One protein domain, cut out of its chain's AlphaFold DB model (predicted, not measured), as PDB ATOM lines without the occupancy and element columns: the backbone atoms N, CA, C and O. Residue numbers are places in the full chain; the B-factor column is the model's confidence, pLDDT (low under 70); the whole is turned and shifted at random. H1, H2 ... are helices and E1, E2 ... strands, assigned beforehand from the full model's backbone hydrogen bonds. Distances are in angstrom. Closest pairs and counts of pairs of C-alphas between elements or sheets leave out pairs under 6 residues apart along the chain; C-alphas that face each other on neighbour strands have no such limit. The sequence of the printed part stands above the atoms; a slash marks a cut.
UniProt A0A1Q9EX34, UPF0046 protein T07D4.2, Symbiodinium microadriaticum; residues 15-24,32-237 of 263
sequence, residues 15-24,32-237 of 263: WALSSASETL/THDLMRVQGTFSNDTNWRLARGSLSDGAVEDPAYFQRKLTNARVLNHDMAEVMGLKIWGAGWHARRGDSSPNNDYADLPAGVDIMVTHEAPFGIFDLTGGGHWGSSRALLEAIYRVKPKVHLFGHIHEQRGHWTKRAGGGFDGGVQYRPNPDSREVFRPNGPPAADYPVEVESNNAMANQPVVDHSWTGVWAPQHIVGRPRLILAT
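This is residues 15 to 24 and 32 to 237 of the 263 residues of the protein "UPF0046 protein T07D4.2" of Symbiodinium microadriaticum (UniProt A0A1Q9EX34). With little regular structure, long loops surround a twisted wall of seven strands, E4 E5 E6 E7 E10 E8 E9, mixed; a small parallel sheet, E1 E2 E3, partly faces it as a sandwich. Three named helices and eleven strands, E1 E2 H1 H2 E3 to E6 H3 E7 to E11, hold only 70 of 216 printed residues, class mixed. The whole is compact: radius of gyration of the C-alphas 17.0 A, spans 50 by 49 by 38 A.

E4, residues 79 to 83, and E5, 86 to 91, form a hairpin; N 81 and O 88 are 2.8 A apart. The closest C-alphas of E5 and E3, 73 to 76, are Gly 90 and Leu 76, 5.3 A. H2, 63 to 69, lies over E3, height over the sheet 8.3 A.

E1, residues 16 to 18, begins at C-alpha (-10.041, -0.138, 32.263). H3, 138 to 147, 14.2 A long, only grazes the large sheet. E11, 233 to 237, pairing with no named strand, ends at (2.934, 0.086, 25.953).

Residues 25 to 31 are cut out; C-alphas 24 and 32 are 16.8 A apart. Residues 206 to 232 are a long link. pLDDT is under 70 in 84 residues.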
ATOM      1  N   TRP A  15      -9.487   0.342  27.434       36.28
ATOM      2  CA  TRP A  15     -10.051  -0.544  28.455       36.28
ATOM      3  C   TRP A  15      -9.588  -0.104  29.846       36.28
ATOM      4  O   TRP A  15      -8.543   0.532  30.000       36.28
ATOM      5  N   ALA A  16     -10.373  -0.431  30.871       38.59
ATOM      6  CA  ALA A  16     -10.041  -0.138  32.263       38.59
ATOM      7  C   ALA A  16     -10.213  -1.389  33.135       38.59
ATOM      8  O   ALA A  16     -11.230  -2.085  33.071       38.59
ATOM      9  N   LEU A  17      -9.208  -1.656  33.974       43.47
ATOM     10  CA  LEU A  17      -9.226  -2.730  34.965       43.47
ATOM     11  C   LEU A  17      -9.636  -2.166  36.322       43.47
ATOM     12  O   LEU A  17      -9.089  -1.160  36.770       43.47
ATOM     13  N   SER A  18     -10.572  -2.830  36.998       44.56
ATOM     14  CA  SER A  18     -10.934  -2.487  38.371       44.56
ATOM     15  C   SER A  18     -10.891  -3.725  39.264       44.56
ATOM     16  O   SER A  18     -11.634  -4.683  39.052       44.56
ATOM     17  N   SER A  19     -10.048  -3.682  40.300       45.00
ATOM     18  CA  SER A  19     -10.052  -4.634  41.423       45.00
ATOM     19  C   SER A  19     -11.109  -4.282  42.488       45.00
ATOM     20  O   SER A  19     -11.140  -4.882  43.566       45.00
ATOM     21  N   ALA A  20     -11.979  -3.295  42.221       40.22
ATOM     22  CA  ALA A  20     -12.927  -2.774  43.196       40.22
ATOM     23  C   ALA A  20     -14.029  -3.797  43.512       40.22
ATOM     24  O   ALA A  20     -15.030  -3.903  42.801       40.22
ATOM     25  N   SER A  21     -13.881  -4.518  44.624       41.12
ATOM     26  CA  SER A  21     -15.031  -5.160  45.270       41.12
ATOM     27  C   SER A  21     -15.820  -4.164  46.143       41.12
ATOM     28  O   SER A  21     -16.997  -4.394  46.413       41.12
ATOM     29  N   GLU A  22     -15.225  -3.022  46.518       42.66
ATOM     30  CA  GLU A  22     -15.835  -2.042  47.422       42.66
ATOM     31  C   GLU A  22     -16.178  -0.740  46.688       42.66
ATOM     32  O   GLU A  22     -15.450   0.251  46.655       42.66
ATOM     33  N   THR A  23     -17.321  -0.783  46.009       34.88
ATOM     34  CA  THR A  23     -17.891   0.315  45.224       34.88
ATOM     35  C   THR A  23     -18.247   1.525  46.097       34.88
ATOM     36  O   THR A  23     -19.277   1.536  46.767       34.88
ATOM     37  N   LEU A  24     -17.455   2.591  46.002       29.44
ATOM     38  CA  LEU A  24     -17.965   3.974  46.023       29.44
ATOM     39  C   LEU A  24     -17.861   4.655  44.658       29.44
ATOM     40  O   LEU A  24     -18.490   5.680  44.428       29.44
ATOM     41  N   THR A  32     -16.324   4.192  30.264       28.64
ATOM     42  CA  THR A  32     -15.385   3.431  29.430       28.64
ATOM     43  C   THR A  32     -16.079   2.195  28.870       28.64
ATOM     44  O   THR A  32     -16.705   1.442  29.615       28.64
ATOM     45  N   HIS A  33     -15.994   2.012  27.556       30.62
ATOM     46  CA  HIS A  33     -16.434   0.790  26.893       30.62
ATOM     47  C   HIS A  33     -15.353  -0.268  27.166       30.62
ATOM     48  O   HIS A  33     -14.175   0.048  27.054       30.62
ATOM     49  N   ASP A  34     -15.749  -1.465  27.596       39.34
ATOM     50  CA  ASP A  34     -14.878  -2.593  27.973       39.34
ATOM     51  C   ASP A  34     -14.219  -2.471  29.360       39.34
ATOM     52  O   ASP A  34     -13.011  -2.269  29.524       39.34
ATOM     53  N   LEU A  35     -15.050  -2.614  30.399       46.41
ATOM     54  CA  LEU A  35     -14.587  -2.754  31.780       46.41
ATOM     55  C   LEU A  35     -14.315  -4.230  32.115       46.41
ATOM     56  O   LEU A  35     -15.006  -5.135  31.655       46.41
ATOM     57  N   MET A  36     -13.353  -4.497  32.985       45.69
ATOM     58  CA  MET A  36     -13.139  -5.828  33.544       45.69
ATOM     59  C   MET A  36     -13.393  -5.794  35.045       45.69
ATOM     60  O   MET A  36     -12.792  -4.980  35.751       45.69
ATOM     61  N   ARG A  37     -14.298  -6.651  35.532       52.25
ATOM     62  CA  ARG A  37     -14.638  -6.733  36.959       52.25
ATOM     63  C   ARG A  37     -14.209  -8.077  37.517       52.25
ATOM     64  O   ARG A  37     -14.624  -9.116  37.019       52.25
ATOM     65  N   VAL A  38     -13.447  -8.050  38.600       47.12
ATOM     66  CA  VAL A  38     -13.075  -9.258  39.337       47.12
ATOM     67  C   VAL A  38     -14.016  -9.472  40.516       47.12
ATOM     68  O   VAL A  38     -14.362  -8.526  41.226       47.12
ATOM     69  N   GLN A  39     -14.458 -10.713  40.712       42.47
ATOM     70  CA  GLN A  39     -15.460 -11.053  41.713       42.47
ATOM     71  C   GLN A  39     -15.207 -12.408  42.376       42.47
ATOM     72  O   GLN A  39     -14.668 -13.313  41.751       42.47
ATOM     73  N   GLY A  40     -15.598 -12.538  43.647       41.28
ATOM     74  CA  GLY A  40     -15.565 -13.795  44.391       41.28
ATOM     75  C   GLY A  40     -16.721 -13.898  45.396       41.28
ATOM     76  O   GLY A  40     -17.614 -13.050  45.390       41.28
ATOM     77  N   THR A  41     -16.746 -14.961  46.207       40.56
ATOM     78  CA  THR A  41     -17.839 -15.270  47.146       40.56
ATOM     79  C   THR A  41     -17.808 -14.368  48.382       40.56
ATOM     80  O   THR A  41     -16.789 -14.235  49.069       40.56
ATOM     81  N   PHE A  42     -18.955 -13.800  48.717       46.22
ATOM     82  CA  PHE A  42     -19.063 -12.739  49.704       46.22
ATOM     83  C   PHE A  42     -19.344 -13.286  51.112       46.22
ATOM     84  O   PHE A  42     -20.035 -14.289  51.273       46.22
ATOM     85  N   SER A  43     -18.843 -12.603  52.144       39.09
ATOM     86  CA  SER A  43     -19.444 -12.653  53.482       39.09
ATOM     87  C   SER A  43     -20.495 -11.543  53.621       39.09
ATOM     88  O   SER A  43     -20.590 -10.640  52.788       39.09
ATOM     89  N   ASN A  44     -21.287 -11.609  54.694       34.69
ATOM     90  CA  ASN A  44     -22.420 -10.726  54.998       34.69
ATOM     91  C   ASN A  44     -22.163  -9.202  54.890       34.69
ATOM     92  O   ASN A  44     -23.132  -8.456  54.759       34.69
ATOM     93  N   ASP A  45     -20.913  -8.723  54.905       36.38
ATOM     94  CA  ASP A  45     -20.588  -7.286  54.920       36.38
ATOM     95  C   ASP A  45     -20.870  -6.557  53.593       36.38
ATOM     96  O   ASP A  45     -21.331  -5.413  53.585       36.38
ATOM     97  N   THR A  46     -20.682  -7.207  52.442       38.34
ATOM     98  CA  THR A  46     -20.915  -6.574  51.123       38.34
ATOM     99  C   THR A  46     -22.370  -6.693  50.659       38.34
ATOM    100  O   THR A  46     -22.849  -5.858  49.882       38.34
ATOM    101  N   ASN A  47     -23.104  -7.677  51.198       34.53
ATOM    102  CA  ASN A  47     -24.543  -7.873  50.981       34.53
ATOM    103  C   ASN A  47     -25.384  -6.681  51.464       34.53
ATOM    104  O   ASN A  47     -26.525  -6.526  51.042       34.53
ATOM    105  N   TRP A  48     -24.829  -5.805  52.306       33.41
ATOM    106  CA  TRP A  48     -25.505  -4.586  52.742       33.41
ATOM    107  C   TRP A  48     -25.429  -3.442  51.713       33.41
ATOM    108  O   TRP A  48     -26.315  -2.586  51.674       33.41
ATOM    109  N   ARG A  49     -24.385  -3.406  50.865       41.12
ATOM    110  CA  ARG A  49     -24.056  -2.235  50.024       41.12
ATOM    111  C   ARG A  49     -24.487  -2.349  48.559       41.12
ATOM    112  O   ARG A  49     -24.872  -1.338  47.980       41.12
ATOM    113  N   LEU A  50     -24.459  -3.542  47.953       41.41
ATOM    114  CA  LEU A  50     -24.819  -3.722  46.529       41.41
ATOM    115  C   LEU A  50     -26.325  -3.893  46.284       41.41
ATOM    116  O   LEU A  50     -26.827  -3.590  45.204       41.41
ATOM    117  N   ALA A  51     -27.057  -4.340  47.293       38.44
ATOM    118  CA  ALA A  51     -28.506  -4.363  47.319       38.44
ATOM    119  C   ALA A  51     -28.876  -4.262  48.788       38.44
ATOM    120  O   ALA A  51     -28.368  -5.055  49.561       38.44
ATOM    121  N   ARG A  52     -29.716  -3.316  49.203       42.34
ATOM    122  CA  ARG A  52     -30.200  -3.222  50.589       42.34
ATOM    123  C   ARG A  52     -30.945  -4.515  51.003       42.34
ATOM    124  O   ARG A  52     -32.168  -4.542  50.977       42.34
ATOM    125  N   GLY A  53     -30.221  -5.589  51.335       41.88
ATOM    126  CA  GLY A  53     -30.729  -6.862  51.856       41.88
ATOM    127  C   GLY A  53     -31.493  -7.781  50.887       41.88
ATOM    128  O   GLY A  53     -32.449  -8.407  51.328       41.88
ATOM    129  N   SER A  54     -31.164  -7.873  49.589       49.22
ATOM    130  CA  SER A  54     -31.986  -8.666  48.632       49.22
ATOM    131  C   SER A  54     -31.248  -9.649  47.711       49.22
ATOM    132  O   SER A  54     -31.853 -10.146  46.763       49.22
ATOM    133  N   LEU A  55     -29.973  -9.959  47.954       54.78
ATOM    134  CA  LEU A  55     -29.267 -11.004  47.201       54.78
ATOM    135  C   LEU A  55     -29.163 -12.271  48.053       54.78
ATOM    136  O   LEU A  55     -28.614 -12.243  49.148       54.78
ATOM    137  N   SER A  56     -29.724 -13.375  47.559       55.75
ATOM    138  CA  SER A  56     -29.580 -14.696  48.179       55.75
ATOM    139  C   SER A  56     -28.151 -15.214  48.027       55.75
ATOM    140  O   SER A  56     -27.561 -15.009  46.966       55.75
ATOM    141  N   ASP A  57     -27.657 -15.994  48.990       56.09
ATOM    142  CA  ASP A  57     -26.324 -16.622  48.958       56.09
ATOM    143  C   ASP A  57     -26.032 -17.361  47.633       56.09
ATOM    144  O   ASP A  57     -24.951 -17.239  47.067       56.09
ATOM    145  N   GLY A  58     -27.028 -18.023  47.031       56.81
ATOM    146  CA  GLY A  58     -26.853 -18.687  45.729       56.81
ATOM    147  C   GLY A  58     -26.633 -17.742  44.534       56.81
ATOM    148  O   GLY A  58     -26.005 -18.124  43.554       56.81
ATOM    149  N   ALA A  59     -27.115 -16.498  44.598       59.25
ATOM    150  CA  ALA A  59     -26.865 -15.483  43.564       59.25
ATOM    151  C   ALA A  59     -25.501 -14.804  43.752       59.25
ATOM    152  O   ALA A  59     -24.904 -14.320  42.796       59.25
ATOM    153  N   VAL A  60     -25.032 -14.770  44.998       55.06
ATOM    154  CA  VAL A  60     -23.744 -14.235  45.444       55.06
ATOM    155  C   VAL A  60     -22.590 -15.145  44.994       55.06
ATOM    156  O   VAL A  60     -21.505 -14.650  44.692       55.06
ATOM    157  N   GLU A  61     -22.847 -16.449  44.874       56.62
ATOM    158  CA  GLU A  61     -21.889 -17.451  44.392       56.62
ATOM    159  C   GLU A  61     -21.964 -17.726  42.875       56.62
ATOM    160  O   GLU A  61     -21.036 -18.330  42.345       56.62
ATOM    161  N   ASP A  62     -23.008 -17.274  42.159       67.44
ATOM    162  CA  ASP A  62     -23.179 -17.468  40.703       67.44
ATOM    163  C   ASP A  62     -22.444 -16.375  39.892       67.44
ATOM    164  O   ASP A  62     -22.957 -15.256  39.766       67.44
ATOM    165  N   PRO A  63     -21.294 -16.657  39.245       66.12
ATOM    166  CA  PRO A  63     -20.598 -15.658  38.428       66.12
ATOM    167  C   PRO A  63     -21.450 -15.200  37.235       66.12
ATOM    168  O   PRO A  63     -21.365 -14.047  36.799       66.12
ATOM    169  N   ALA A  64     -22.329 -16.072  36.726       74.56
ATOM    170  CA  ALA A  64     -23.202 -15.750  35.607       74.56
ATOM    171  C   ALA A  64     -24.279 -14.728  36.002       74.56
ATOM    172  O   ALA A  64     -24.718 -13.954  35.149       74.56
ATOM    173  N   TYR A  65     -24.687 -14.666  37.276       73.69
ATOM    174  CA  TYR A  65     -25.586 -13.621  37.770       73.69
ATOM    175  C   TYR A  65     -24.999 -12.236  37.526       73.69
ATOM    176  O   TYR A  65     -25.654 -11.378  36.929       73.69
ATOM    177  N   PHE A  66     -23.748 -12.029  37.920       71.38
ATOM    178  CA  PHE A  66     -23.093 -10.736  37.781       71.38
ATOM    179  C   PHE A  66     -22.724 -10.423  36.341       71.38
ATOM    180  O   PHE A  66     -22.918  -9.287  35.911       71.38
ATOM    181  N   GLN A  67     -22.313 -11.427  35.565       76.00
ATOM    182  CA  GLN A  67     -22.084 -11.245  34.134       76.00
ATOM    183  C   GLN A  67     -23.355 -10.775  33.404       76.00
ATOM    184  O   GLN A  67     -23.278  -9.908  32.536       76.00
ATOM    185  N   ARG A  68     -24.544 -11.272  33.786       78.62
ATOM    186  CA  ARG A  68     -25.832 -10.798  33.238       78.62
ATOM    187  C   ARG A  68     -26.164  -9.358  33.640       78.62
ATOM    188  O   ARG A  68     -26.894  -8.682  32.920       78.62
ATOM    189  N   LYS A  69     -25.687  -8.897  34.799       73.75
ATOM    190  CA  LYS A  69     -25.921  -7.529  35.290       73.75
ATOM    191  C   LYS A  69     -24.923  -6.520  34.725       73.75
ATOM    192  O   LYS A  69     -25.264  -5.348  34.611       73.75
ATOM    193  N   LEU A  70     -23.719  -6.964  34.382       68.88
ATOM    194  CA  LEU A  70     -22.623  -6.128  33.900       68.88
ATOM    195  C   LEU A  70     -22.391  -6.396  32.418       68.88
ATOM    196  O   LEU A  70     -21.452  -7.075  32.022       68.88
ATOM    197  N   THR A  71     -23.288  -5.882  31.584       75.88
ATOM    198  CA  THR A  71     -23.292  -6.172  30.143       75.88
ATOM    199  C   THR A  71     -22.198  -5.443  29.364       75.88
ATOM    200  O   THR A  71     -21.913  -5.811  28.233       75.88
ATOM    201  N   ASN A  72     -21.598  -4.405  29.949       70.31
ATOM    202  CA  ASN A  72     -20.488  -3.633  29.385       70.31
ATOM    203  C   ASN A  72     -19.118  -4.079  29.928       70.31
ATOM    204  O   ASN A  72     -18.134  -3.350  29.786       70.31
ATOM    205  N   ALA A  73     -19.073  -5.225  30.610       70.56
ATOM    206  CA  ALA A  73     -17.878  -5.716  31.261       70.56
ATOM    207  C   ALA A  73     -17.753  -7.236  31.176       70.56
ATOM    208  O   ALA A  73     -18.760  -7.945  31.141       70.56
ATOM    209  N   ARG A  74     -16.521  -7.748  31.233       75.81
ATOM    210  CA  ARG A  74     -16.290  -9.169  31.518       75.81
ATOM    211  C   ARG A  74     -16.051  -9.359  33.010       75.81
ATOM    212  O   ARG A  74     -15.188  -8.703  33.597       75.81
ATOM    213  N   VAL A  75     -16.826 -10.252  33.613       74.62
ATOM    214  CA  VAL A  75     -16.639 -10.684  34.996       74.62
ATOM    215  C   VAL A  75     -15.632 -11.824  35.014       74.62
ATOM    216  O   VAL A  75     -15.837 -12.830  34.340       74.62
ATOM    217  N   LEU A  76     -14.562 -11.674  35.791       76.94
ATOM    218  CA  LEU A  76     -13.628 -12.755  36.077       76.94
ATOM    219  C   LEU A  76     -13.801 -13.282  37.494       76.94
ATOM    220  O   LEU A  76     -13.823 -12.516  38.462       76.94
ATOM    221  N   ASN A  77     -13.851 -14.603  37.599       76.19
ATOM    222  CA  ASN A  77     -13.829 -15.328  38.857       76.19
ATOM    223  C   ASN A  77     -13.084 -16.648  38.639       76.19
ATOM    224  O   ASN A  77     -13.669 -17.601  38.127       76.19
ATOM    225  N   HIS A  78     -11.789 -16.665  38.962       78.75
ATOM    226  CA  HIS A  78     -10.863 -17.736  38.585       78.75
ATOM    227  C   HIS A  78     -10.879 -18.025  37.071       78.75
ATOM    228  O   HIS A  78     -10.767 -19.169  36.643       78.75
ATOM    229  N   ASP A  79     -11.015 -16.972  36.262       81.50
ATOM    230  CA  ASP A  79     -11.087 -17.045  34.799       81.50
ATOM    231  C   ASP A  79      -9.997 -16.161  34.172       81.50
ATOM    232  O   ASP A  79      -9.330 -15.387  34.866       81.50
ATOM    233  N   MET A  80      -9.796 -16.282  32.863       86.12
ATOM    234  CA  MET A  80      -8.836 -15.509  32.088       86.12
ATOM    235  C   MET A  80      -9.509 -14.866  30.875       86.12
ATOM    236  O   MET A  80     -10.283 -15.491  30.145       86.12
ATOM    237  N   ALA A  81      -9.163 -13.611  30.623       85.75
ATOM    238  CA  ALA A  81      -9.467 -12.909  29.389       85.75
ATOM    239  C   ALA A  81      -8.178 -12.585  28.637       85.75
ATOM    240  O   ALA A  81      -7.127 -12.412  29.247       85.75
ATOM    241  N   GLU A  82      -8.272 -12.467  27.318       86.00
ATOM    242  CA  GLU A  82      -7.182 -11.964  26.492       86.00
ATOM    243  C   GLU A  82      -7.632 -10.672  25.816       86.00
ATOM    244  O   GLU A  82      -8.690 -10.632  25.184       86.00
ATOM    245  N   VAL A  83      -6.848  -9.609  25.981       81.25
ATOM    246  CA  VAL A  83      -7.135  -8.281  25.430       81.25
ATOM    247  C   VAL A  83      -5.860  -7.753  24.793       81.25
ATOM    248  O   VAL A  83      -4.848  -7.604  25.465       81.25
ATOM    249  N   MET A  84      -5.892  -7.484  23.485       80.38
ATOM    250  CA  MET A  84      -4.720  -7.020  22.720       80.38
ATOM    251  C   MET A  84      -3.481  -7.930  22.873       80.38
ATOM    252  O   MET A  84      -2.350  -7.454  22.856       80.38
ATOM    253  N   GLY A  85      -3.691  -9.241  23.044       84.31
ATOM    254  CA  GLY A  85      -2.622 -10.220  23.267       84.31
ATOM    255  C   GLY A  85      -2.107 -10.306  24.709       84.31
ATOM    256  O   GLY A  85      -1.222 -11.113  24.966       84.31
ATOM    257  N   LEU A  86      -2.648  -9.510  25.641       84.25
ATOM    258  CA  LEU A  86      -2.350  -9.601  27.071       84.25
ATOM    259  C   LEU A  86      -3.323 -10.554  27.756       84.25
ATOM    260  O   LEU A  86      -4.542 -10.376  27.668       84.25
ATOM    261  N   LYS A  87      -2.786 -11.530  28.484       90.88
ATOM    262  CA  LYS A  87      -3.548 -12.482  29.292       90.88
ATOM    263  C   LYS A  87      -3.788 -11.917  30.679       90.88
ATOM    264  O   LYS A  87      -2.866 -11.744  31.477       90.88
ATOM    265  N   ILE A  88      -5.055 -11.655  30.961       88.56
ATOM    266  CA  ILE A  88      -5.521 -11.052  32.197       88.56
ATOM    267  C   ILE A  88      -6.303 -12.105  32.972       88.56
ATOM    268  O   ILE A  88      -7.384 -12.520  32.553       88.56
ATOM    269  N   TRP A  89      -5.756 -12.545  34.098       90.00
ATOM    270  CA  TRP A  89      -6.408 -13.495  34.995       90.00
ATOM    271  C   TRP A  89      -6.977 -12.768  36.206       90.00
ATOM    272  O   TRP A  89      -6.367 -11.814  36.698       90.00
ATOM    273  N   GLY A  90      -8.113 -13.230  36.728       84.69
ATOM    274  CA  GLY A  90      -8.650 -12.636  37.942       84.69
ATOM    275  C   GLY A  90      -9.527 -13.523  38.804       84.69
ATOM    276  O   GLY A  90     -10.272 -14.372  38.317       84.69
ATOM    277  N   ALA A  91      -9.449 -13.274  40.109       77.12
ATOM    278  CA  ALA A  91     -10.230 -13.936  41.149       77.12
ATOM    279  C   ALA A  91     -10.582 -12.951  42.268       77.12
ATOM    280  O   ALA A  91      -9.718 -12.225  42.756       77.12
ATOM    281  N   GLY A  92     -11.854 -12.878  42.662       71.19
ATOM    282  CA  GLY A  92     -12.246 -11.968  43.738       71.19
ATOM    283  C   GLY A  92     -12.114 -12.574  45.128       71.19
ATOM    284  O   GLY A  92     -11.484 -13.608  45.316       71.19
ATOM    285  N   TRP A  93     -12.714 -11.888  46.105       61.84
ATOM    286  CA  TRP A  93     -12.656 -12.275  47.514       61.84
ATOM    287  C   TRP A  93     -13.285 -13.631  47.740       61.84
ATOM    288  O   TRP A  93     -14.334 -13.911  47.166       61.84
ATOM    289  N   HIS A  94     -12.776 -14.409  48.680       53.91
ATOM    290  CA  HIS A  94     -13.571 -15.510  49.179       53.91
ATOM    291  C   HIS A  94     -13.413 -15.593  50.693       53.91
ATOM    292  O   HIS A  94     -12.345 -15.857  51.226       53.91
ATOM    293  N   ALA A  95     -14.516 -15.393  51.421       44.91
ATOM    294  CA  ALA A  95     -14.529 -15.296  52.890       44.91
ATOM    295  C   ALA A  95     -13.986 -16.539  53.624       44.91
ATOM    296  O   ALA A  95     -13.722 -16.516  54.822       44.91
ATOM    297  N   ARG A  96     -13.819 -17.634  52.883       41.22
ATOM    298  CA  ARG A  96     -13.148 -18.868  53.286       41.22
ATOM    299  C   ARG A  96     -11.884 -19.101  52.452       41.22
ATOM    300  O   ARG A  96     -11.762 -20.196  51.928       41.22
ATOM    301  N   ARG A  97     -11.043 -18.102  52.174       48.81
ATOM    302  CA  ARG A  97      -9.824 -18.251  51.342       48.81
ATOM    303  C   ARG A  97      -8.602 -17.453  51.807       48.81
ATOM    304  O   ARG A  97      -7.535 -17.657  51.248       48.81
ATOM    305  N   GLY A  98      -8.671 -16.723  52.923       46.31
ATOM    306  CA  GLY A  98      -7.454 -16.468  53.714       46.31
ATOM    307  C   GLY A  98      -6.800 -17.788  54.164       46.31
ATOM    308  O   GLY A  98      -7.403 -18.848  53.990       46.31
ATOM    309  N   ASP A  99      -5.607 -17.730  54.770       43.66
ATOM    310  CA  ASP A  99      -4.755 -18.860  55.228       43.66
ATOM    311  C   ASP A  99      -5.454 -20.022  56.003       43.66
ATOM    312  O   ASP A  99      -4.818 -20.998  56.389       43.66
ATOM    313  N   SER A 100      -6.761 -19.953  56.257       39.84
ATOM    314  CA  SER A 100      -7.597 -20.939  56.943       39.84
ATOM    315  C   SER A 100      -8.428 -21.866  56.034       39.84
ATOM    316  O   SER A 100      -9.270 -22.598  56.560       39.84
ATOM    317  N   SER A 101      -8.229 -21.886  54.707       44.56
ATOM    318  CA  SER A 101      -9.027 -22.739  53.805       44.56
ATOM    319  C   SER A 101      -8.228 -23.719  52.942       44.56
ATOM    320  O   SER A 101      -7.381 -23.290  52.161       44.56
ATOM    321  N   PRO A 102      -8.552 -25.025  52.985       43.78
ATOM    322  CA  PRO A 102      -7.851 -26.060  52.222       43.78
ATOM    323  C   PRO A 102      -8.108 -26.032  50.703       43.78
ATOM    324  O   PRO A 102      -7.494 -26.814  49.991       43.78
ATOM    325  N   ASN A 103      -8.982 -25.147  50.197       49.03
ATOM    326  CA  ASN A 103      -9.345 -25.051  48.772       49.03
ATOM    327  C   ASN A 103      -8.850 -23.749  48.095       49.03
ATOM    328  O   ASN A 103      -9.415 -23.339  47.078       49.03
ATOM    329  N   ASN A 104      -7.858 -23.052  48.670       59.25
ATOM    330  CA  ASN A 104      -7.280 -21.827  48.095       59.25
ATOM    331  C   ASN A 104      -5.773 -21.934  47.852       59.25
ATOM    332  O   ASN A 104      -4.987 -21.249  48.500       59.25
ATOM    333  N   ASP A 105      -5.353 -22.788  46.930       63.25
ATOM    334  CA  ASP A 105      -3.929 -22.956  46.625       63.25
ATOM    335  C   ASP A 105      -3.473 -22.181  45.377       63.25
ATOM    336  O   ASP A 105      -2.286 -22.193  45.039       63.25
ATOM    337  N   TYR A 106      -4.395 -21.502  44.674       79.06
ATOM    338  CA  TYR A 106      -4.145 -20.939  43.341       79.06
ATOM    339  C   TYR A 106      -3.450 -21.963  42.412       79.06
ATOM    340  O   TYR A 106      -2.797 -21.565  41.447       79.06
ATOM    341  N   ALA A 107      -3.523 -23.272  42.696       78.25
ATOM    342  CA  ALA A 107      -2.692 -24.279  42.039       78.25
ATOM    343  C   ALA A 107      -3.077 -24.435  40.570       78.25
ATOM    344  O   ALA A 107      -2.203 -24.601  39.723       78.25
ATOM    345  N   ASP A 108      -4.365 -24.260  40.277       77.44
ATOM    346  CA  ASP A 108      -4.928 -24.288  38.928       77.44
ATOM    347  C   ASP A 108      -4.655 -23.004  38.122       77.44
ATOM    348  O   ASP A 108      -5.095 -22.882  36.977       77.44
ATOM    349  N   LEU A 109      -3.954 -22.018  38.696       84.88
ATOM    350  CA  LEU A 109      -3.662 -20.766  38.007       84.88
ATOM    351  C   LEU A 109      -2.748 -21.034  36.796       84.88
ATOM    352  O   LEU A 109      -1.645 -21.566  36.969       84.88
ATOM    353  N   PRO A 110      -3.184 -20.687  35.571       86.25
ATOM    354  CA  PRO A 110      -2.456 -21.039  34.360       86.25
ATOM    355  C   PRO A 110      -1.128 -20.283  34.256       86.25
ATOM    356  O   PRO A 110      -0.979 -19.163  34.737       86.25
ATOM    357  N   ALA A 111      -0.151 -20.883  33.578       89.00
ATOM    358  CA  ALA A 111       1.093 -20.199  33.242       89.00
ATOM    359  C   ALA A 111       0.876 -19.112  32.170       89.00
ATOM    360  O   ALA A 111      -0.059 -19.183  31.369       89.00
ATOM    361  N   GLY A 112       1.792 -18.140  32.113       89.12
ATOM    362  CA  GLY A 112       1.781 -17.084  31.097       89.12
ATOM    363  C   GLY A 112       0.703 -16.024  31.318       89.12
ATOM    364  O   GLY A 112       0.167 -15.505  30.346       89.12
ATOM    365  N   VAL A 113       0.347 -15.744  32.572       93.06
ATOM    366  CA  VAL A 113      -0.491 -14.593  32.931       93.06
ATOM    367  C   VAL A 113       0.372 -13.337  32.892       93.06
ATOM    368  O   VAL A 113       1.379 -13.271  33.590       93.06
ATOM    369  N   ASP A 114      -0.045 -12.330  32.126       91.94
ATOM    370  CA  ASP A 114       0.657 -11.044  32.047       91.94
ATOM    371  C   ASP A 114       0.188 -10.099  33.153       91.94
ATOM    372  O   ASP A 114       0.993  -9.444  33.821       91.94
ATOM    373  N   ILE A 115      -1.131 -10.058  33.363       92.19
ATOM    374  CA  ILE A 115      -1.788  -9.197  34.344       92.19
ATOM    375  C   ILE A 115      -2.638 -10.062  35.268       92.19
ATOM    376  O   ILE A 115      -3.560 -10.755  34.838       92.19
ATOM    377  N   MET A 116      -2.346  -9.992  36.558       91.56
ATOM    378  CA  MET A 116      -3.116 -10.647  37.602       91.56
ATOM    379  C   MET A 116      -3.974  -9.609  38.322       91.56
ATOM    380  O   MET A 116      -3.478  -8.560  38.730       91.56
ATOM    381  N   VAL A 117      -5.265  -9.889  38.484       88.69
ATOM    382  CA  VAL A 117      -6.189  -9.010  39.202       88.69
ATOM    383  C   VAL A 117      -6.887  -9.804  40.297       88.69
ATOM    384  O   VAL A 117      -7.691 -10.689  40.015       88.69
ATOM    385  N   THR A 118      -6.598  -9.497  41.554       84.31
ATOM    386  CA  THR A 118      -7.208 -10.175  42.701       84.31
ATOM    387  C   THR A 118      -7.993  -9.202  43.566       84.31
ATOM    388  O   THR A 118      -7.931  -7.988  43.379       84.31
ATOM    389  N   HIS A 119      -8.800  -9.713  44.494       78.88
ATOM    390  CA  HIS A 119      -9.295  -8.865  45.577       78.88
ATOM    391  C   HIS A 119      -8.383  -8.905  46.809       78.88
ATOM    392  O   HIS A 119      -8.120  -7.857  47.391       78.88
ATOM    393  N   GLU A 120      -7.925 -10.103  47.179       77.12
ATOM    394  CA  GLU A 120      -7.048 -10.377  48.324       77.12
ATOM    395  C   GLU A 120      -5.638  -9.804  48.114       77.12
ATOM    396  O   GLU A 120      -5.146  -9.742  46.991       77.12
ATOM    397  N   ALA A 121      -4.968  -9.407  49.196       85.81
ATOM    398  CA  ALA A 121      -3.577  -8.963  49.127       85.81
ATOM    399  C   ALA A 121      -2.606 -10.164  49.145       85.81
ATOM    400  O   ALA A 121      -2.872 -11.154  49.838       85.81
ATOM    401  N   PRO A 122      -1.449 -10.108  48.457       90.69
ATOM    402  CA  PRO A 122      -0.379 -11.066  48.703       90.69
ATOM    403  C   PRO A 122       0.190 -10.845  50.105       90.69
ATOM    404  O   PRO A 122       0.385  -9.704  50.531       90.69
ATOM    405  N   PHE A 123       0.512 -11.928  50.812       89.56
ATOM    406  CA  PHE A 123       1.149 -11.824  52.124       89.56
ATOM    407  C   PHE A 123       2.429 -10.968  52.072       89.56
ATOM    408  O   PHE A 123       3.313 -11.197  51.246       89.56
ATOM    409  N   GLY A 124       2.535  -9.987  52.969       89.50
ATOM    410  CA  GLY A 124       3.671  -9.068  53.077       89.50
ATOM    411  C   GLY A 124       3.677  -7.907  52.076       89.50
ATOM    412  O   GLY A 124       4.593  -7.083  52.119       89.50
ATOM    413  N   ILE A 125       2.671  -7.776  51.203       92.81
ATOM    414  CA  ILE A 125       2.605  -6.735  50.166       92.81
ATOM    415  C   ILE A 125       1.324  -5.909  50.340       92.81
ATOM    416  O   ILE A 125       0.229  -6.392  50.084       92.81
ATOM    417  N   PHE A 126       1.460  -4.650  50.782       91.12
ATOM    418  CA  PHE A 126       0.335  -3.750  51.112       91.12
ATOM    419  C   PHE A 126      -0.798  -4.409  51.920       91.12
ATOM    420  O   PHE A 126      -1.972  -4.149  51.675       91.12
ATOM    421  N   ASP A 127      -0.449  -5.252  52.891       87.81
ATOM    422  CA  ASP A 127      -1.404  -6.103  53.601       87.81
ATOM    423  C   ASP A 127      -1.542  -5.800  55.101       87.81
ATOM    424  O   ASP A 127      -2.218  -6.527  55.824       87.81
ATOM    425  N   LEU A 128      -0.924  -4.716  55.583       85.12
ATOM    426  CA  LEU A 128      -1.038  -4.291  56.979       85.12
ATOM    427  C   LEU A 128      -2.313  -3.482  57.231       85.12
ATOM    428  O   LEU A 128      -2.416  -2.326  56.817       85.12
ATOM    429  N   THR A 129      -3.218  -4.050  58.023       77.25
ATOM    430  CA  THR A 129      -4.427  -3.399  58.555       77.25
ATOM    431  C   THR A 129      -4.573  -3.721  60.044       77.25
ATOM    432  O   THR A 129      -4.259  -4.827  60.488       77.25
ATOM    433  N   GLY A 130      -4.966  -2.740  60.864       71.75
ATOM    434  CA  GLY A 130      -5.178  -2.939  62.307       71.75
ATOM    435  C   GLY A 130      -3.981  -3.525  63.081       71.75
ATOM    436  O   GLY A 130      -4.172  -4.142  64.126       71.75
ATOM    437  N   GLY A 131      -2.753  -3.381  62.566       69.50
ATOM    438  CA  GLY A 131      -1.535  -3.949  63.159       69.50
ATOM    439  C   GLY A 131      -1.251  -5.421  62.823       69.50
ATOM    440  O   GLY A 131      -0.360  -6.005  63.437       69.50
ATOM    441  N   GLY A 132      -1.968  -6.022  61.868       76.62
ATOM    442  CA  GLY A 132      -1.744  -7.392  61.394       76.62
ATOM    443  C   GLY A 132      -1.936  -7.547  59.881       76.62
ATOM    444  O   GLY A 132      -2.190  -6.573  59.182       76.62
ATOM    445  N   HIS A 133      -1.825  -8.784  59.390       78.88
ATOM    446  CA  HIS A 133      -1.901  -9.146  57.965       78.88
ATOM    447  C   HIS A 133      -3.291  -9.683  57.571       78.88
ATOM    448  O   HIS A 133      -3.416 -10.757  56.975       78.88
ATOM    449  N   TRP A 134      -4.358  -9.004  58.002       70.50
ATOM    450  CA  TRP A 134      -5.725  -9.488  57.793       70.50
ATOM    451  C   TRP A 134      -6.124  -9.384  56.321       70.50
ATOM    452  O   TRP A 134      -5.923  -8.349  55.703       70.50
ATOM    453  N   GLY A 135      -6.699 -10.454  55.767       67.62
ATOM    454  CA  GLY A 135      -7.134 -10.488  54.365       67.62
ATOM    455  C   GLY A 135      -6.009 -10.637  53.338       67.62
ATOM    456  O   GLY A 135      -6.210 -10.355  52.156       67.62
ATOM    457  N   SER A 136      -4.843 -11.099  53.795       79.31
ATOM    458  CA  SER A 136      -3.737 -11.531  52.946       79.31
ATOM    459  C   SER A 136      -3.752 -13.041  52.693       79.31
ATOM    460  O   SER A 136      -4.344 -13.809  53.460       79.31
ATOM    461  N   SER A 137      -3.076 -13.469  51.624       83.88
ATOM    462  CA  SER A 137      -2.916 -14.880  51.267       83.88
ATOM    463  C   SER A 137      -1.457 -15.222  50.971       83.88
ATOM    464  O   SER A 137      -0.816 -14.616  50.101       83.88
ATOM    465  N   ARG A 138      -0.920 -16.228  51.675       87.00
ATOM    466  CA  ARG A 138       0.401 -16.801  51.353       87.00
ATOM    467  C   ARG A 138       0.372 -17.610  50.060       87.00
ATOM    468  O   ARG A 138       1.312 -17.519  49.277       87.00
ATOM    469  N   ALA A 139      -0.718 -18.325  49.799       86.06
ATOM    470  CA  ALA A 139      -0.891 -19.082  48.560       86.06
ATOM    471  C   ALA A 139      -0.892 -18.166  47.324       86.06
ATOM    472  O   ALA A 139      -0.316 -18.515  46.293       86.06
ATOM    473  N   LEU A 140      -1.470 -16.962  47.437       88.75
ATOM    474  CA  LEU A 140      -1.387 -15.947  46.384       88.75
ATOM    475  C   LEU A 140       0.061 -15.504  46.149       88.75
ATOM    476  O   LEU A 140       0.507 -15.447  45.005       88.75
ATOM    477  N   LEU A 141       0.815 -15.232  47.220       92.38
ATOM    478  CA  LEU A 141       2.228 -14.866  47.108       92.38
ATOM    479  C   LEU A 141       3.032 -15.971  46.402       92.38
ATOM    480  O   LEU A 141       3.785 -15.693  45.468       92.38
ATOM    481  N   GLU A 142       2.839 -17.231  46.793       91.75
ATOM    482  CA  GLU A 142       3.474 -18.387  46.148       91.75
ATOM    483  C   GLU A 142       3.087 -18.511  44.666       91.75
ATOM    484  O   GLU A 142       3.939 -18.786  43.815       91.75
ATOM    485  N   ALA A 143       1.819 -18.261  44.328       91.94
ATOM    486  CA  ALA A 143       1.346 -18.255  42.948       91.94
ATOM    487  C   ALA A 143       1.972 -17.132  42.117       91.94
ATOM    488  O   ALA A 143       2.346 -17.371  40.969       91.94
ATOM    489  N   ILE A 144       2.159 -15.943  42.692       94.94
ATOM    490  CA  ILE A 144       2.858 -14.831  42.040       94.94
ATOM    491  C   ILE A 144       4.304 -15.223  41.725       94.94
ATOM    492  O   ILE A 144       4.749 -15.032  40.594       94.94
ATOM    493  N   TYR A 145       5.026 -15.842  42.664       95.62
ATOM    494  CA  TYR A 145       6.390 -16.332  42.418       95.62
ATOM    495  C   TYR A 145       6.455 -17.456  41.373       95.62
ATOM    496  O   TYR A 145       7.423 -17.536  40.609       95.62
ATOM    497  N   ARG A 146       5.425 -18.308  41.315       94.50
ATOM    498  CA  ARG A 146       5.314 -19.396  40.335       94.50
ATOM    499  C   ARG A 146       5.012 -18.882  38.928       94.50
ATOM    500  O   ARG A 146       5.673 -19.298  37.980       94.50
ATOM    501  N   VAL A 147       4.012 -18.012  38.793       94.81
ATOM    502  CA  VAL A 147       3.453 -17.587  37.496       94.81
ATOM    503  C   VAL A 147       4.130 -16.340  36.945       94.81
ATOM    504  O   VAL A 147       4.211 -16.193  35.729       94.81
ATOM    505  N   LYS A 148       4.679 -15.496  37.825       96.06
ATOM    506  CA  LYS A 148       5.456 -14.297  37.494       96.06
ATOM    507  C   LYS A 148       4.695 -13.304  36.600       96.06
ATOM    508  O   LYS A 148       5.212 -12.926  35.548       96.06
ATOM    509  N   PRO A 149       3.488 -12.858  37.003       95.62
ATOM    510  CA  PRO A 149       2.794 -11.814  36.260       95.62
ATOM    511  C   PRO A 149       3.619 -10.525  36.259       95.62
ATOM    512  O   PRO A 149       4.288 -10.202  37.244       95.62
ATOM    513  N   LYS A 150       3.547  -9.761  35.169       93.75
ATOM    514  CA  LYS A 150       4.212  -8.455  35.071       93.75
ATOM    515  C   LYS A 150       3.505  -7.407  35.910       93.75
ATOM    516  O   LYS A 150       4.147  -6.540  36.495       93.75
ATOM    517  N   VAL A 151       2.182  -7.499  35.990       94.19
ATOM    518  CA  VAL A 151       1.350  -6.567  36.748       94.19
ATOM    519  C   VAL A 151       0.457  -7.345  37.701       94.19
ATOM    520  O   VAL A 151      -0.190  -8.308  37.290       94.19
ATOM    521  N   HIS A 152       0.380  -6.902  38.954       94.12
ATOM    522  CA  HIS A 152      -0.586  -7.411  39.920       94.12
ATOM    523  C   HIS A 152      -1.396  -6.266  40.530       94.12
ATOM    524  O   HIS A 152      -0.845  -5.323  41.104       94.12
ATOM    525  N   LEU A 153      -2.720  -6.346  40.379       91.56
ATOM    526  CA  LEU A 153      -3.681  -5.346  40.837       91.56
ATOM    527  C   LEU A 153      -4.618  -5.957  41.861       91.56
ATOM    528  O   LEU A 153      -5.288  -6.943  41.572       91.56
ATOM    529  N   PHE A 154      -4.730  -5.327  43.021       86.44
ATOM    530  CA  PHE A 154      -5.605  -5.811  44.082       86.44
ATOM    531  C   PHE A 154      -6.247  -4.674  44.868       86.44
ATOM    532  O   PHE A 154      -6.188  -3.511  44.452       86.44
ATOM    533  N   GLY A 155      -6.967  -5.013  45.932       79.38
ATOM    534  CA  GLY A 155      -7.680  -4.062  46.776       79.38
ATOM    535  C   GLY A 155      -7.769  -4.559  48.213       79.38
ATOM    536  O   GLY A 155      -6.777  -5.014  48.773       79.38
ATOM    537  N   HIS A 156      -8.967  -4.463  48.793       76.88
ATOM    538  CA  HIS A 156      -9.334  -4.930  50.137       76.88
ATOM    539  C   HIS A 156      -8.725  -4.132  51.304       76.88
ATOM    540  O   HIS A 156      -9.441  -3.719  52.210       76.88
ATOM    541  N   ILE A 157      -7.424  -3.844  51.266       81.00
ATOM    542  CA  ILE A 157      -6.703  -3.203  52.372       81.00
ATOM    543  C   ILE A 157      -6.614  -1.696  52.132       81.00
ATOM    544  O   ILE A 157      -5.647  -1.212  51.542       81.00
ATOM    545  N   HIS A 158      -7.635  -0.930  52.530       83.00
ATOM    546  CA  HIS A 158      -7.703   0.484  52.145       83.00
ATOM    547  C   HIS A 158      -6.562   1.322  52.738       83.00
ATOM    548  O   HIS A 158      -6.022   2.175  52.036       83.00
ATOM    549  N   GLU A 159      -6.107   1.022  53.962       81.81
ATOM    550  CA  GLU A 159      -4.990   1.712  54.634       81.81
ATOM    551  C   GLU A 159      -3.680   1.653  53.844       81.81
ATOM    552  O   GLU A 159      -2.789   2.481  54.027       81.81
ATOM    553  N   GLN A 160      -3.552   0.651  52.978       87.00
ATOM    554  CA  GLN A 160      -2.340   0.364  52.229       87.00
ATOM    555  C   GLN A 160      -2.487   0.695  50.739       87.00
ATOM    556  O   GLN A 160      -1.654   0.252  49.945       87.00
ATOM    557  N   ARG A 161      -3.501   1.488  50.341       87.88
ATOM    558  CA  ARG A 161      -3.621   2.004  48.963       87.88
ATOM    559  C   ARG A 161      -2.272   2.568  48.523       87.88
ATOM    560  O   ARG A 161      -1.737   3.478  49.163       87.88
ATOM    561  N   GLY A 162      -1.726   2.055  47.427       89.25
ATOM    562  CA  GLY A 162      -0.349   2.334  47.044       89.25
ATOM    563  C   GLY A 162       0.125   1.521  45.849       89.25
ATOM    564  O   GLY A 162      -0.649   0.834  45.176       89.25
ATOM    565  N   HIS A 163       1.419   1.629  45.570       93.00
ATOM    566  CA  HIS A 163       2.048   0.872  44.493       93.00
ATOM    567  C   HIS A 163       3.535   0.644  44.714       93.00
ATOM    568  O   HIS A 163       4.185   1.417  45.417       93.00
ATOM    569  N   TRP A 164       4.059  -0.364  44.030       95.00
ATOM    570  CA  TRP A 164       5.482  -0.554  43.813       95.00
ATOM    571  C   TRP A 164       5.753  -0.754  42.327       95.00
ATOM    572  O   TRP A 164       5.148  -1.618  41.698       95.00
ATOM    573  N   THR A 165       6.694   0.013  41.787       94.44
ATOM    574  CA  THR A 165       7.185  -0.136  40.414       94.44
ATOM    575  C   THR A 165       8.641  -0.562  40.454       94.44
ATOM    576  O   THR A 165       9.475   0.104  41.073       94.44
ATOM    577  N   LYS A 166       8.963  -1.686  39.817       93.50
ATOM    578  CA  LYS A 166      10.323  -2.220  39.769       93.50
ATOM    579  C   LYS A 166      11.218  -1.315  38.922       93.50
ATOM    580  O   LYS A 166      10.882  -0.958  37.795       93.50
ATOM    581  N   ARG A 167      12.398  -0.979  39.443       91.56
ATOM    582  CA  ARG A 167      13.413  -0.207  38.713       91.56
ATOM    583  C   ARG A 167      14.256  -1.104  37.813       91.56
ATOM    584  O   ARG A 167      14.620  -2.214  38.192       91.56
ATOM    585  N   ALA A 168      14.694  -0.562  36.674       81.81
ATOM    586  CA  ALA A 168      15.594  -1.251  35.740       81.81
ATOM    587  C   ALA A 168      16.938  -1.686  36.373       81.81
ATOM    588  O   ALA A 168      17.560  -2.633  35.905       81.81
ATOM    589  N   GLY A 169      17.379  -1.012  37.443       80.12
ATOM    590  CA  GLY A 169      18.585  -1.351  38.213       80.12
ATOM    591  C   GLY A 169      18.335  -2.188  39.474       80.12
ATOM    592  O   GLY A 169      19.243  -2.325  40.289       80.12
ATOM    593  N   GLY A 170      17.118  -2.704  39.663       83.69
ATOM    594  CA  GLY A 170      16.698  -3.389  40.883       83.69
ATOM    595  C   GLY A 170      16.138  -2.449  41.957       83.69
ATOM    596  O   GLY A 170      16.374  -1.237  41.965       83.69
ATOM    597  N   GLY A 171      15.371  -3.039  42.877       91.50
ATOM    598  CA  GLY A 171      14.577  -2.311  43.866       91.50
ATOM    599  C   GLY A 171      13.264  -1.773  43.296       91.50
ATOM    600  O   GLY A 171      12.937  -1.985  42.127       91.50
ATOM    601  N   PHE A 172      12.515  -1.075  44.147       94.75
ATOM    602  CA  PHE A 172      11.185  -0.567  43.825       94.75
ATOM    603  C   PHE A 172      11.057   0.912  44.174       94.75
ATOM    604  O   PHE A 172      11.667   1.381  45.140       94.75
ATOM    605  N   ASP A 173      10.255   1.612  43.380       93.75
ATOM    606  CA  ASP A 173       9.778   2.966  43.642       93.75
ATOM    607  C   ASP A 173       8.300   2.920  44.024       93.75
ATOM    608  O   ASP A 173       7.555   2.069  43.539       93.75
ATOM    609  N   GLY A 174       7.878   3.835  44.892       91.69
ATOM    610  CA  GLY A 174       6.501   3.923  45.361       91.69
ATOM    611  C   GLY A 174       6.380   3.742  46.870       91.69
ATOM    612  O   GLY A 174       7.247   4.162  47.638       91.69
ATOM    613  N   GLY A 175       5.256   3.176  47.286       91.38
ATOM    614  CA  GLY A 175       4.870   2.989  48.675       91.38
ATOM    615  C   GLY A 175       3.379   3.210  48.892       91.38
ATOM    616  O   GLY A 175       2.591   3.329  47.947       91.38
ATOM    617  N   VAL A 176       3.001   3.263  50.168       89.06
ATOM    618  CA  VAL A 176       1.640   3.605  50.588       89.06
ATOM    619  C   VAL A 176       1.389   5.081  50.309       89.06
ATOM    620  O   VAL A 176       2.203   5.948  50.621       89.06
ATOM    621  N   GLN A 177       0.239   5.353  49.712       85.62
ATOM    622  CA  GLN A 177      -0.231   6.684  49.346       85.62
ATOM    623  C   GLN A 177      -1.572   7.023  49.993       85.62
ATOM    624  O   GLN A 177      -2.066   8.134  49.795       85.62
ATOM    625  N   TYR A 178      -2.177   6.085  50.728       81.88
ATOM    626  CA  TYR A 178      -3.339   6.372  51.553       81.88
ATOM    627  C   TYR A 178      -3.020   7.551  52.474       81.88
ATOM    628  O   TYR A 178      -2.040   7.533  53.222       81.88
ATOM    629  N   ARG A 179      -3.833   8.602  52.384       76.25
ATOM    630  CA  ARG A 179      -3.748   9.755  53.273       76.25
ATOM    631  C   ARG A 179      -5.007   9.738  54.123       76.25
ATOM    632  O   ARG A 179      -6.068  10.033  53.573       76.25
ATOM    633  N   PRO A 180      -4.908   9.378  55.412       70.19
ATOM    634  CA  PRO A 180      -6.055   9.488  56.290       70.19
ATOM    635  C   PRO A 180      -6.426  10.965  56.458       70.19
ATOM    636  O   PRO A 180      -5.678  11.869  56.059       70.19
ATOM    637  N   ASN A 181      -7.586  11.217  57.062       65.88
ATOM    638  CA  ASN A 181      -8.010  12.561  57.451       65.88
ATOM    639  C   ASN A 181      -6.840  13.328  58.124       65.88
ATOM    640  O   ASN A 181      -6.190  12.748  58.996       65.88
ATOM    641  N   PRO A 182      -6.550  14.598  57.764       64.62
ATOM    642  CA  PRO A 182      -5.490  15.389  58.400       64.62
ATOM    643  C   PRO A 182      -5.575  15.473  59.930       64.62
ATOM    644  O   PRO A 182      -4.553  15.654  60.587       64.62
ATOM    645  N   ASP A 183      -6.778  15.329  60.492       62.50
ATOM    646  CA  ASP A 183      -7.002  15.296  61.940       62.50
ATOM    647  C   ASP A 183      -6.696  13.927  62.574       62.50
ATOM    648  O   ASP A 183      -6.592  13.810  63.800       62.50
ATOM    649  N   SER A 184      -6.560  12.877  61.760       61.25
ATOM    650  CA  SER A 184      -6.100  11.576  62.230       61.25
ATOM    651  C   SER A 184      -4.632  11.686  62.654       61.25
ATOM    652  O   SER A 184      -3.800  12.321  62.005       61.25
ATOM    653  N   ARG A 185      -4.294  11.055  63.777       62.31
ATOM    654  CA  ARG A 185      -2.903  10.941  64.247       62.31
ATOM    655  C   ARG A 185      -2.228   9.671  63.725       62.31
ATOM    656  O   ARG A 185      -1.146   9.321  64.193       62.31
ATOM    657  N   GLU A 186      -2.883   8.958  62.813       64.00
ATOM    658  CA  GLU A 186      -2.430   7.662  62.328       64.00
ATOM    659  C   GLU A 186      -1.425   7.818  61.188       64.00
ATOM    660  O   GLU A 186      -1.613   8.578  60.242       64.00
ATOM    661  N   VAL A 187      -0.328   7.071  61.291       63.25
ATOM    662  CA  VAL A 187       0.695   6.970  60.251       63.25
ATOM    663  C   VAL A 187       0.767   5.511  59.843       63.25
ATOM    664  O   VAL A 187       1.274   4.678  60.601       63.25
ATOM    665  N   PHE A 188       0.277   5.196  58.646       67.94
ATOM    666  CA  PHE A 188       0.389   3.844  58.110       67.94
ATOM    667  C   PHE A 188       1.814   3.566  57.692       67.94
ATOM    668  O   PHE A 188       2.394   4.254  56.850       67.94
ATOM    669  N   ARG A 189       2.389   2.540  58.312       67.31
ATOM    670  CA  ARG A 189       3.691   2.045  57.904       67.31
ATOM    671  C   ARG A 189       3.480   1.093  56.729       67.31
ATOM    672  O   ARG A 189       2.670   0.172  56.852       67.31
ATOM    673  N   PRO A 190       4.176   1.300  55.600       69.00
ATOM    674  CA  PRO A 190       4.240   0.276  54.571       69.00
ATOM    675  C   PRO A 190       4.974  -0.952  55.128       69.00
ATOM    676  O   PRO A 190       5.822  -0.818  56.014       69.00
ATOM    677  N   ASN A 191       4.741  -2.121  54.532       77.00
ATOM    678  CA  ASN A 191       5.576  -3.316  54.738       77.00
ATOM    679  C   ASN A 191       7.059  -3.107  54.373       77.00
ATOM    680  O   ASN A 191       7.911  -3.926  54.708       77.00
ATOM    681  N   GLY A 192       7.370  -2.003  53.689       85.75
ATOM    682  CA  GLY A 192       8.595  -1.827  52.924       85.75
ATOM    683  C   GLY A 192       8.387  -2.229  51.461       85.75
ATOM    684  O   GLY A 192       7.291  -2.663  51.092       85.75
ATOM    685  N   PRO A 193       9.400  -2.022  50.605       92.38
ATOM    686  CA  PRO A 193       9.355  -2.500  49.232       92.38
ATOM    687  C   PRO A 193       9.346  -4.037  49.187       92.38
ATOM    688  O   PRO A 193       9.857  -4.673  50.115       92.38
ATOM    689  N   PRO A 194       8.830  -4.642  48.104       94.50
ATOM    690  CA  PRO A 194       8.935  -6.075  47.881       94.50
ATOM    691  C   PRO A 194      10.396  -6.543  47.867       94.50
ATOM    692  O   PRO A 194      11.325  -5.760  47.629       94.50
ATOM    693  N   ALA A 195      10.599  -7.843  48.089       93.88
ATOM    694  CA  ALA A 195      11.914  -8.464  47.977       93.88
ATOM    695  C   ALA A 195      12.510  -8.260  46.573       93.88
ATOM    696  O   ALA A 195      11.790  -8.137  45.583       93.88
ATOM    697  N   ALA A 196      13.841  -8.234  46.467       91.81
ATOM    698  CA  ALA A 196      14.522  -7.955  45.200       91.81
ATOM    699  C   ALA A 196      14.192  -8.969  44.085       91.81
ATOM    700  O   ALA A 196      14.269  -8.631  42.905       91.81
ATOM    701  N   ASP A 197      13.824 -10.194  44.462       94.00
ATOM    702  CA  ASP A 197      13.432 -11.282  43.568       94.00
ATOM    703  C   ASP A 197      11.924 -11.325  43.265       94.00
ATOM    704  O   ASP A 197      11.488 -12.158  42.469       94.00
ATOM    705  N   TYR A 198      11.128 -10.433  43.864       95.81
ATOM    706  CA  TYR A 198       9.689 -10.358  43.634       95.81
ATOM    707  C   TYR A 198       9.418 -10.116  42.144       95.81
ATOM    708  O   TYR A 198       9.958  -9.152  41.596       95.81
ATOM    709  N   PRO A 199       8.650 -10.969  41.439       94.81
ATOM    710  CA  PRO A 199       8.653 -10.991  39.975       94.81
ATOM    711  C   PRO A 199       7.910  -9.814  39.339       94.81
ATOM    712  O   PRO A 199       8.334  -9.349  38.283       94.81
ATOM    713  N   VAL A 200       6.887  -9.287  40.011       95.69
ATOM    714  CA  VAL A 200       5.996  -8.249  39.482       95.69
ATOM    715  C   VAL A 200       6.756  -6.953  39.179       95.69
ATOM    716  O   VAL A 200       7.614  -6.512  39.950       95.69
ATOM    717  N   GLU A 201       6.461  -6.351  38.029       94.56
ATOM    718  CA  GLU A 201       7.000  -5.060  37.591       94.56
ATOM    719  C   GLU A 201       6.177  -3.897  38.148       94.56
ATOM    720  O   GLU A 201       6.755  -2.906  38.588       94.56
ATOM    721  N   VAL A 202       4.846  -4.028  38.160       94.00
ATOM    722  CA  VAL A 202       3.916  -3.052  38.747       94.00
ATOM    723  C   VAL A 202       2.948  -3.756  39.694       94.00
ATOM    724  O   VAL A 202       2.025  -4.450  39.270       94.00
ATOM    725  N   GLU A 203       3.152  -3.549  40.987       94.69
ATOM    726  CA  GLU A 203       2.269  -4.000  42.059       94.69
ATOM    727  C   GLU A 203       1.387  -2.830  42.489       94.69
ATOM    728  O   GLU A 203       1.910  -1.757  42.799       94.69
ATOM    729  N   SER A 204       0.067  -2.998  42.551       92.38
ATOM    730  CA  SER A 204      -0.797  -1.904  42.986       92.38
ATOM    731  C   SER A 204      -2.010  -2.348  43.788       92.38
ATOM    732  O   SER A 204      -2.899  -3.041  43.290       92.38
ATOM    733  N   ASN A 205      -2.076  -1.836  45.016       89.62
ATOM    734  CA  ASN A 205      -3.293  -1.824  45.808       89.62
ATOM    735  C   ASN A 205      -4.126  -0.591  45.421       89.62
ATOM    736  O   ASN A 205      -3.799   0.545  45.781       89.62
ATOM    737  N   ASN A 206      -5.212  -0.840  44.693       83.69
ATOM    738  CA  ASN A 206      -6.130   0.160  44.152       83.69
ATOM    739  C   ASN A 206      -7.403   0.314  44.997       83.69
ATOM    740  O   ASN A 206      -8.458   0.673  44.473       83.69
ATOM    741  N   ALA A 207      -7.343   0.031  46.299       80.19
ATOM    742  CA  ALA A 207      -8.446   0.331  47.200       80.19
ATOM    743  C   ALA A 207      -8.779   1.835  47.173       80.19
ATOM    744  O   ALA A 207      -7.981   2.667  47.592       80.19
ATOM    745  N   MET A 208      -9.958   2.183  46.649       75.62
ATOM    746  CA  MET A 208     -10.392   3.578  46.478       75.62
ATOM    747  C   MET A 208     -11.384   4.039  47.544       75.62
ATOM    748  O   MET A 208     -11.701   5.221  47.575       75.62
ATOM    749  N   ALA A 209     -11.911   3.148  48.381       75.56
ATOM    750  CA  ALA A 209     -12.756   3.538  49.501       75.56
ATOM    751  C   ALA A 209     -11.886   3.910  50.702       75.56
ATOM    752  O   ALA A 209     -10.762   3.433  50.843       75.56
ATOM    753  N   ASN A 210     -12.398   4.777  51.566       73.94
ATOM    754  CA  ASN A 210     -11.713   5.081  52.807       73.94
ATOM    755  C   ASN A 210     -11.874   3.972  53.845       73.94
ATOM    756  O   ASN A 210     -12.796   3.158  53.752       73.94
ATOM    757  N   GLN A 211     -10.992   3.953  54.848       74.62
ATOM    758  CA  GLN A 211     -11.217   3.192  56.072       74.62
ATOM    759  C   GLN A 211     -11.938   4.062  57.103       74.62
ATOM    760  O   GLN A 211     -11.321   4.953  57.693       74.62
ATOM    761  N   PRO A 212     -13.220   3.798  57.406       68.12
ATOM    762  CA  PRO A 212     -13.977   4.627  58.335       68.12
ATOM    763  C   PRO A 212     -13.371   4.707  59.728       68.12
ATOM    764  O   PRO A 212     -13.381   5.780  60.312       68.12
ATOM    765  N   VAL A 213     -12.835   3.585  60.231       65.88
ATOM    766  CA  VAL A 213     -12.237   3.487  61.575       65.88
ATOM    767  C   VAL A 213     -11.021   4.410  61.711       65.88
ATOM    768  O   VAL A 213     -10.787   4.996  62.762       65.88
ATOM    769  N   VAL A 214     -10.278   4.548  60.620       65.38
ATOM    770  CA  VAL A 214      -9.010   5.273  60.522       65.38
ATOM    771  C   VAL A 214      -9.228   6.762  60.261       65.38
ATOM    772  O   VAL A 214      -8.535   7.617  60.807       65.38
ATOM    773  N   ASP A 215     -10.217   7.093  59.433       65.75
ATOM    774  CA  ASP A 215     -10.527   8.473  59.050       65.75
ATOM    775  C   ASP A 215     -11.215   9.281  60.161       65.75
ATOM    776  O   ASP A 215     -11.633  10.428  59.956       65.75
ATOM    777  N   HIS A 216     -11.323   8.702  61.355       62.22
ATOM    778  CA  HIS A 216     -11.909   9.342  62.515       62.22
ATOM    779  C   HIS A 216     -11.016  10.407  63.149       62.22
ATOM    780  O   HIS A 216      -9.988  10.125  63.761       62.22
ATOM    781  N   SER A 217     -11.562  11.621  63.193       51.09
ATOM    782  CA  SER A 217     -11.425  12.521  64.334       51.09
ATOM    783  C   SER A 217     -12.598  12.303  65.310       51.09
ATOM    784  O   SER A 217     -13.752  12.619  65.041       51.09
ATOM    785  N   TRP A 218     -12.308  11.651  66.438       42.44
ATOM    786  CA  TRP A 218     -12.911  11.826  67.775       42.44
ATOM    787  C   TRP A 218     -14.377  12.345  67.909       42.44
ATOM    788  O   TRP A 218     -14.620  13.295  68.647       42.44
ATOM    789  N   THR A 219     -15.383  11.748  67.248       47.72
ATOM    790  CA  THR A 219     -16.808  12.168  67.399       47.72
ATOM    791  C   THR A 219     -17.823  11.035  67.604       47.72
ATOM    792  O   THR A 219     -19.000  11.304  67.829       47.72
ATOM    793  N   GLY A 220     -17.403   9.764  67.582       48.12
ATOM    794  CA  GLY A 220     -18.292   8.625  67.865       48.12
ATOM    795  C   GLY A 220     -19.298   8.275  66.755       48.12
ATOM    796  O   GLY A 220     -20.196   7.471  66.989       48.12
ATOM    797  N   VAL A 221     -19.152   8.841  65.551       53.72
ATOM    798  CA  VAL A 221     -19.977   8.546  64.364       53.72
ATOM    799  C   VAL A 221     -19.068   8.113  63.221       53.72
ATOM    800  O   VAL A 221     -18.188   8.894  62.871       53.72
ATOM    801  N   TRP A 222     -19.291   6.913  62.648       55.72
ATOM    802  CA  TRP A 222     -18.591   6.335  61.478       55.72
ATOM    803  C   TRP A 222     -18.309   7.387  60.389       55.72
ATOM    804  O   TRP A 222     -19.241   8.065  59.951       55.72
ATOM    805  N   ALA A 223     -17.045   7.532  59.958       61.50
ATOM    806  CA  ALA A 223     -16.693   8.523  58.944       61.50
ATOM    807  C   ALA A 223     -17.460   8.220  57.645       61.50
ATOM    808  O   ALA A 223     -17.567   7.047  57.258       61.50
ATOM    809  N   PRO A 224     -18.016   9.242  56.968       66.69
ATOM    810  CA  PRO A 224     -18.725   9.021  55.725       66.69
ATOM    811  C   PRO A 224     -17.785   8.391  54.699       66.69
ATOM    812  O   PRO A 224     -16.620   8.771  54.547       66.69
ATOM    813  N   GLN A 225     -18.332   7.401  54.006       68.38
ATOM    814  CA  GLN A 225     -17.668   6.698  52.927       68.38
ATOM    815  C   GLN A 225     -17.321   7.683  51.801       68.38
ATOM    816  O   GLN A 225     -18.211   8.372  51.298       68.38
ATOM    817  N   HIS A 226     -16.051   7.760  51.405       68.69
ATOM    818  CA  HIS A 226     -15.608   8.609  50.295       68.69
ATOM    819  C   HIS A 226     -14.449   7.988  49.503       68.69
ATOM    820  O   HIS A 226     -13.848   6.999  49.922       68.69
ATOM    821  N   ILE A 227     -14.166   8.566  48.331       72.62
ATOM    822  CA  ILE A 227     -13.077   8.125  47.455       72.62
ATOM    823  C   ILE A 227     -11.744   8.672  47.973       72.62
ATOM    824  O   ILE A 227     -11.591   9.888  48.106       72.62
ATOM    825  N   VAL A 228     -10.773   7.792  48.210       69.06
ATOM    826  CA  VAL A 228      -9.439   8.164  48.685       69.06
ATOM    827  C   VAL A 228      -8.472   8.306  47.521       69.06
ATOM    828  O   VAL A 228      -8.076   7.335  46.877       69.06
ATOM    829  N   GLY A 229      -8.053   9.548  47.286       71.62
ATOM    830  CA  GLY A 229      -7.040   9.887  46.293       71.62
ATOM    831  C   GLY A 229      -7.540   9.860  44.847       71.62
ATOM    832  O   GLY A 229      -8.729   9.718  44.558       71.62
ATOM    833  N   ARG A 230      -6.603  10.059  43.919       76.12
ATOM    834  CA  ARG A 230      -6.864  10.037  42.473       76.12
ATOM    835  C   ARG A 230      -6.935   8.597  41.956       76.12
ATOM    836  O   ARG A 230      -6.329   7.716  42.561       76.12
ATOM    837  N   PRO A 231      -7.659   8.312  40.865       74.12
ATOM    838  CA  PRO A 231      -7.527   7.019  40.199       74.12
ATOM    839  C   PRO A 231      -6.087   6.826  39.708       74.12
ATOM    840  O   PRO A 231      -5.435   7.788  39.315       74.12
ATOM    841  N   ARG A 232      -5.604   5.583  39.718       77.94
ATOM    842  CA  ARG A 232      -4.302   5.227  39.148       77.94
ATOM    843  C   ARG A 232      -4.477   4.752  37.716       77.94
ATOM    844  O   ARG A 232      -5.315   3.891  37.449       77.94
ATOM    845  N   LEU A 233      -3.651   5.273  36.820       78.19
ATOM    846  CA  LEU A 233      -3.539   4.789  35.454       78.19
ATOM    847  C   LEU A 233      -2.357   3.827  35.357       78.19
ATOM    848  O   LEU A 233      -1.254   4.142  35.799       78.19
ATOM    849  N   ILE A 234      -2.581   2.652  34.770       79.25
ATOM    850  CA  ILE A 234      -1.503   1.732  34.404       79.25
ATOM    851  C   ILE A 234      -1.413   1.706  32.892       79.25
ATOM    852  O   ILE A 234      -2.358   1.322  32.204       79.25
ATOM    853  N   LEU A 235      -0.274   2.162  32.389       79.62
ATOM    854  CA  LEU A 235       0.012   2.259  30.972       79.62
ATOM    855  C   LEU A 235       0.748   1.000  30.534       79.62
ATOM    856  O   LEU A 235       1.881   0.763  30.946       79.62
ATOM    857  N   ALA A 236       0.095   0.212  29.685       82.25
ATOM    858  CA  ALA A 236       0.718  -0.872  28.943       82.25
ATOM    859  C   ALA A 236       1.119  -0.340  27.564       82.25
ATOM    860  O   ALA A 236       0.267   0.095  26.788       82.25
ATOM    861  N   THR A 237       2.412  -0.355  27.253       80.62
ATOM    862  CA  THR A 237       2.934   0.086  25.953       80.62
ATOM    863  C   THR A 237       3.591  -1.080  25.239       80.62
ATOM    864  O   THR A 237       4.475  -1.729  25.792       80.62
TER     865      THR A 237